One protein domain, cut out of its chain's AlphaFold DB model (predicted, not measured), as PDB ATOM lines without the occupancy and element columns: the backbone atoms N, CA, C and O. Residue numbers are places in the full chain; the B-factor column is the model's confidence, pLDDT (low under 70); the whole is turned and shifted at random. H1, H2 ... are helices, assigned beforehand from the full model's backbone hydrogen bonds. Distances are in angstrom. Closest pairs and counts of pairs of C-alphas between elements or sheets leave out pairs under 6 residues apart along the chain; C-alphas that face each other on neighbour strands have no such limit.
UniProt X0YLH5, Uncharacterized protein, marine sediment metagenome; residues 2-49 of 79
ATOM      1  N   ILE A   2     262.965 259.199 315.382       57.12
ATOM      2  CA  ILE A   2     261.720 258.741 314.745       57.12
ATOM      3  C   ILE A   2     260.903 259.988 314.387       57.12
ATOM      4  O   ILE A   2     260.832 260.915 315.195       57.12
ATOM      5  N   ASP A   3     260.369 260.033 313.166       83.81
ATOM      6  CA  ASP A   3     259.535 261.133 312.684       83.81
ATOM      7  C   ASP A   3     258.245 261.190 313.519       83.81
ATOM      8  O   ASP A   3     257.626 260.163 313.802       83.81
ATOM      9  N   PHE A   4     257.838 262.388 313.936       84.38
ATOM     10  CA  PHE A   4     256.604 262.596 314.693       84.38
ATOM     11  C   PHE A   4     255.379 262.038 313.953       84.38
ATOM     12  O   PHE A   4     254.481 261.483 314.584       84.38
ATOM     13  N   ASN A   5     255.371 262.113 312.619       87.75
ATOM     14  CA  ASN A   5     254.309 261.526 311.805       87.75
ATOM     15  C   ASN A   5     254.320 259.997 311.863       87.75
ATOM     16  O   ASN A   5     253.259 259.387 311.946       87.75
ATOM     17  N   GLU A   6     255.501 259.379 311.896       84.00
ATOM     18  CA  GLU A   6     255.633 257.925 312.025       84.00
ATOM     19  C   GLU A   6     255.191 257.448 313.419       84.00
ATOM     20  O   GLU A   6     254.513 256.431 313.544       84.00
ATOM     21  N   MET A   7     255.506 258.204 314.479       80.00
ATOM     22  CA  MET A   7     255.014 257.902 315.831       80.00
ATOM     23  C   MET A   7     253.494 258.041 315.932       80.00
ATOM     24  O   MET A   7     252.844 257.183 316.526       80.00
ATOM     25  N   LYS A   8     252.934 259.099 315.338       86.56
ATOM     26  CA  LYS A   8     251.489 259.339 315.319       86.56
ATOM     27  C   LYS A   8     250.754 258.238 314.554       86.56
ATOM     28  O   LYS A   8     249.773 257.709 315.062       86.56
ATOM     29  N   GLN A   9     251.272 257.842 313.394       86.81
ATOM     30  CA  GLN A   9     250.693 256.770 312.595       86.81
ATOM     31  C   GLN A   9     250.699 255.433 313.346       86.81
ATOM     32  O   GLN A   9     249.665 254.781 313.439       86.81
ATOM     33  N   ARG A  10     251.818 255.056 313.978       78.44
ATOM     34  CA  ARG A  10     251.884 253.826 314.788       78.44
ATOM     35  C   ARG A  10     250.937 253.846 315.988       78.44
ATOM     36  O   ARG A  10     250.461 252.798 316.412       78.44
ATOM     37  N   GLN A  11     250.691 255.023 316.560       81.12
ATOM     38  CA  GLN A  11     249.735 255.182 317.650       81.12
ATOM     39  C   GLN A  11     248.288 255.038 317.160       81.12
ATOM     40  O   GLN A  11     247.484 254.409 317.843       81.12
ATOM     41  N   GLU A  12     247.961 255.582 315.986       85.12
ATOM     42  CA  GLU A  12     246.642 255.434 315.354       85.12
ATOM     43  C   GLU A  12     246.375 253.981 314.928       85.12
ATOM     44  O   GLU A  12     245.294 253.464 315.202       85.12
ATOM     45  N   GLU A  13     247.370 253.296 314.358       81.62
ATOM     46  CA  GLU A  13     247.309 251.863 314.024       81.62
ATOM     47  C   GLU A  13     247.116 251.007 315.286       81.62
ATOM     48  O   GLU A  13     246.210 250.181 315.346       81.62
ATOM     49  N   GLY A  14     247.891 251.267 316.344       77.69
ATOM     50  CA  GLY A  14     247.738 250.559 317.617       77.69
ATOM     51  C   GLY A  14     246.378 250.793 318.282       77.69
ATOM     52  O   GLY A  14     245.832 249.877 318.893       77.69
ATOM     53  N   GLN A  15     245.810 251.995 318.155       77.12
ATOM     54  CA  GLN A  15     244.474 252.293 318.671       77.12
ATOM     55  C   GLN A  15     243.388 251.586 317.855       77.12
ATOM     56  O   GLN A  15     242.478 251.019 318.449       77.12
ATOM     57  N   GLN A  16     243.499 251.553 316.523       75.06
ATOM     58  CA  GLN A  16     242.569 250.807 315.670       75.06
ATOM     59  C   GLN A  16     242.620 249.302 315.930       75.06
ATOM     60  O   GLN A  16     241.570 248.668 315.980       75.06
ATOM     61  N   ASP A  17     243.804 248.733 316.157       68.62
ATOM     62  CA  ASP A  17     243.942 247.326 316.533       68.62
ATOM     63  C   ASP A  17     243.250 247.047 317.877       68.62
ATOM     64  O   ASP A  17     242.491 246.084 317.993       68.62
ATOM     65  N   ILE A  18     243.433 247.923 318.873       67.94
ATOM     66  CA  ILE A  18     242.756 247.829 320.178       67.94
ATOM     67  C   ILE A  18     241.239 247.985 320.048       67.94
ATOM     68  O   ILE A  18     240.497 247.242 320.688       67.94
ATOM     69  N   ASP A  19     240.766 248.913 319.222       67.56
ATOM     70  CA  ASP A  19     239.337 249.144 319.023       67.56
ATOM     71  C   ASP A  19     238.698 247.988 318.227       67.56
ATOM     72  O   ASP A  19     237.585 247.574 318.536       67.56
ATOM     73  N   SER A  20     239.421 247.383 317.275       64.38
ATOM     74  CA  SER A  20     238.965 246.208 316.508       64.38
ATOM     75  C   SER A  20     238.858 244.937 317.350       64.38
ATOM     76  O   SER A  20     238.052 244.052 317.063       64.38
ATOM     77  N   LEU A  21     239.640 244.863 318.429       60.91
ATOM     78  CA  LEU A  21     239.516 243.813 319.424       60.91
ATOM     79  C   LEU A  21     238.151 243.918 320.138       60.91
ATOM     80  O   LEU A  21     237.577 242.900 320.482       60.91
ATOM     81  N   ILE A  22     237.541 245.093 320.293       62.41
ATOM     82  CA  ILE A  22     236.282 245.231 321.053       62.41
ATOM     83  C   ILE A  22     235.091 244.501 320.385       62.41
ATOM     84  O   ILE A  22     234.199 244.041 321.102       62.41
ATOM     85  N   ASP A  23     235.099 244.317 319.059       62.97
ATOM     86  CA  ASP A  23     233.956 243.769 318.303       62.97
ATOM     87  C   ASP A  23     234.021 242.251 318.023       62.97
ATOM     88  O   ASP A  23     232.996 241.645 317.699       62.97
ATOM     89  N   ASP A  24     235.183 241.602 318.175       71.88
ATOM     90  CA  ASP A  24     235.338 240.149 317.992       71.88
ATOM     91  C   ASP A  24     235.844 239.474 319.272       71.88
ATOM     92  O   ASP A  24     237.039 239.222 319.473       71.88
ATOM     93  N   GLU A  25     234.881 239.130 320.129       70.38
ATOM     94  CA  GLU A  25     235.090 238.421 321.390       70.38
ATOM     95  C   GLU A  25     235.983 237.180 321.226       70.38
ATOM     96  O   GLU A  25     236.831 236.919 322.081       70.38
ATOM     97  N   GLN A  26     235.871 236.429 320.121       76.12
ATOM     98  CA  GLN A  26     236.707 235.243 319.915       76.12
ATOM     99  C   GLN A  26     238.168 235.605 319.669       76.12
ATOM    100  O   GLN A  26     239.062 234.910 320.160       76.12
ATOM    101  N   THR A  27     238.418 236.660 318.901       77.62
ATOM    102  CA  THR A  27     239.775 237.124 318.601       77.62
ATOM    103  C   THR A  27     240.440 237.690 319.851       77.62
ATOM    104  O   THR A  27     241.577 237.312 320.153       77.62
ATOM    105  N   VAL A  28     239.711 238.466 320.656       76.56
ATOM    106  CA  VAL A  28     240.176 238.929 321.975       76.56
ATOM    107  C   VAL A  28     240.536 237.764 322.865       76.56
ATOM    108  O   VAL A  28     241.646 237.699 323.398       76.56
ATOM    109  N   LEU A  29     239.612 236.817 323.014       78.56
ATOM    110  CA  LEU A  29     239.789 235.699 323.924       78.56
ATOM    111  C   LEU A  29     240.979 234.839 323.494       78.56
ATOM    112  O   LEU A  29     241.813 234.490 324.326       78.56
ATOM    113  N   LYS A  30     241.138 234.575 322.190       80.38
ATOM    114  CA  LYS A  30     242.314 233.877 321.646       80.38
ATOM    115  C   LYS A  30     243.610 234.627 321.933       80.38
ATOM    116  O   LYS A  30     244.590 233.995 322.335       80.38
ATOM    117  N   HIS A  31     243.631 235.944 321.743       79.25
ATOM    118  CA  HIS A  31     244.823 236.754 321.978       79.25
ATOM    119  C   HIS A  31     245.231 236.731 323.457       79.25
ATOM    120  O   HIS A  31     246.368 236.385 323.786       79.25
ATOM    121  N   TYR A  32     244.283 236.973 324.365       78.69
ATOM    122  CA  TYR A  32     244.526 236.900 325.806       78.69
ATOM    123  C   TYR A  32     244.926 235.496 326.267       78.69
ATOM    124  O   TYR A  32     245.875 235.358 327.042       78.69
ATOM    125  N   CYS A  33     244.267 234.445 325.772       81.69
ATOM    126  CA  CYS A  33     244.650 233.064 326.071       81.69
ATOM    127  C   CYS A  33     246.076 232.758 325.600       81.69
ATOM    128  O   CYS A  33     246.812 232.073 326.311       81.69
ATOM    129  N   SER A  34     246.488 233.289 324.448       82.19
ATOM    130  CA  SER A  34     247.842 233.106 323.914       82.19
ATOM    131  C   SER A  34     248.888 233.779 324.808       82.19
ATOM    132  O   SER A  34     249.840 233.123 325.229       82.19
ATOM    133  N   LEU A  35     248.663 235.043 325.187       82.38
ATOM    134  CA  LEU A  35     249.543 235.786 326.101       82.38
ATOM    135  C   LEU A  35     249.650 235.117 327.478       82.38
ATOM    136  O   LEU A  35     250.748 234.944 328.012       82.38
ATOM    137  N   ALA A  36     248.516 234.701 328.048       81.62
ATOM    138  CA  ALA A  36     248.486 234.008 329.331       81.62
ATOM    139  C   ALA A  36     249.245 232.675 329.265       81.62
ATOM    140  O   ALA A  36     250.038 232.369 330.157       81.62
ATOM    141  N   THR A  37     249.053 231.906 328.189       85.19
ATOM    142  CA  THR A  37     249.747 230.628 327.975       85.19
ATOM    143  C   THR A  37     251.257 230.827 327.900       85.19
ATOM    144  O   THR A  37     252.005 230.108 328.562       85.19
ATOM    145  N   GLU A  38     251.723 231.828 327.153       87.25
ATOM    146  CA  GLU A  38     253.151 232.120 327.046       87.25
ATOM    147  C   GLU A  38     253.765 232.493 328.404       87.25
ATOM    148  O   GLU A  38     254.818 231.969 328.781       87.25
ATOM    149  N   ALA A  39     253.092 233.347 329.182       83.94
ATOM    150  CA  ALA A  39     253.546 233.730 330.516       83.94
ATOM    151  C   ALA A  39     253.627 232.524 331.473       83.94
ATOM    152  O   ALA A  39     254.614 232.370 332.200       83.94
ATOM    153  N   LEU A  40     252.625 231.641 331.442       85.44
ATOM    154  CA  LEU A  40     252.574 230.432 332.268       85.44
ATOM    155  C   LEU A  40     253.687 229.444 331.904       85.44
ATOM    156  O   LEU A  40     254.358 228.924 332.797       85.44
ATOM    157  N   LEU A  41     253.940 229.228 330.609       88.06
ATOM    158  CA  LEU A  41     255.031 228.373 330.140       88.06
ATOM    159  C   LEU A  41     256.403 228.941 330.516       88.06
ATOM    160  O   LEU A  41     257.260 228.190 330.984       88.06
ATOM    161  N   ARG A  42     256.609 230.260 330.391       89.44
ATOM    162  CA  ARG A  42     257.845 230.927 330.841       89.44
ATOM    163  C   ARG A  42     258.070 230.741 332.345       89.44
ATOM    164  O   ARG A  42     259.177 230.391 332.754       89.44
ATOM    165  N   LEU A  43     257.035 230.921 333.168       85.44
ATOM    166  CA  LEU A  43     257.112 230.691 334.616       85.44
ATOM    167  C   LEU A  43     257.408 229.219 334.946       85.44
ATOM    168  O   LEU A  43     258.220 228.925 335.825       85.44
ATOM    169  N   GLY A  44     256.766 228.292 334.234       87.38
ATOM    170  CA  GLY A  44     257.020 226.859 334.352       87.38
ATOM    171  C   GLY A  44     258.466 226.496 334.028       87.38
ATOM    172  O   GLY A  44     259.118 225.817 334.819       87.38
ATOM    173  N   ALA A  45     259.000 227.030 332.929       88.06
ATOM    174  CA  ALA A  45     260.388 226.833 332.523       88.06
ATOM    175  C   ALA A  45     261.382 227.340 333.584       88.06
ATOM    176  O   ALA A  45     262.331 226.631 333.915       88.06
ATOM    177  N   GLN A  46     261.134 228.510 334.189       90.12
ATOM    178  CA  GLN A  46     261.951 229.027 335.301       90.12
ATOM    179  C   GLN A  46     261.963 228.079 336.508       90.12
ATOM    180  O   GLN A  46     262.992 227.907 337.160       90.12
ATOM    181  N   LYS A  47     260.829 227.429 336.787       88.88
ATOM    182  CA  LYS A  47     260.684 226.438 337.862       88.88
ATOM    183  C   LYS A  47     261.122 225.026 337.458       88.88
ATOM    184  O   LYS A  47     261.008 224.118 338.275       88.88
ATOM    185  N   LYS A  48     261.611 224.830 336.223       91.69
ATOM    186  CA  LYS A  48     261.901 223.515 335.621       91.69
ATOM    187  C   LYS A  48     260.707 222.551 335.697       91.69
ATOM    188  O   LYS A  48     260.883 221.343 335.825       91.69
ATOM    189  N   ALA A  49     259.494 223.097 335.644       87.81
ATOM    190  CA  ALA A  49     258.269 222.319 335.667       87.81
ATOM    191  C   ALA A  49     258.002 221.710 334.276       87.81
ATOM    192  O   ALA A  49     258.145 222.415 333.271       87.81
TER     193      ALA A  49
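What this domain is: This is residues 2 to 49 of the 79 residues of an uncharacterized protein of marine sediment metagenome (UniProt X0YLH5). What shape does the backbone make? It is an open V of two long helices, H2 and H1, joined at the corner by the tight link of residues 22 to 24, with their far ends spread wide apart. The V lies nearly in one plane, with spans of 46 by 30 by 7 A. What is it built of, and how closely? The printed part has 48 residues with two named helices, H1 then H2, and no named strand; the class is all helix, and the whole is extended, with a radius of gyration of the C-alphas of 16.0 A.

How they stand to each other: Which helix is the longest? It is H2, residues 25 to 46, with 22 residues. How does H1, residues 4 to 21, stand to it? The two are close but not clearly touching, with 2 pairs of C-alphas within 8 A. Their closest C-alphas, those of Leu 21 and Val 28, are 5.5 A apart, and their lines are about perpendicular, at 76 degrees. What do the backbone N and O atoms show? In H1 and H2 every O i to N i+4 pair is within hydrogen-bond range.

Where its parts are: Where does H2 run? From C-alpha 25 at (235.090, 238.421, 321.390) to C-alpha 46 at (261.951, 229.027, 335.301), it measures 31.7 A. Where does H1 run? It begins with C-alpha 4 at (256.604, 262.596, 314.693) and measures 25.8 A to C-alpha 21.

The domain as a whole: How large is it? The two C-alphas farthest apart, those of Asn 5 and Ala 49, are 46.1 A apart. Is there a cut or a long link? The printed part has no cut, and the link from H1 to H2 is tight. Where is the model's confidence low? Residue 2 and residues 17 to 23 have pLDDT under 70, and the mean of the printed part is 79.5.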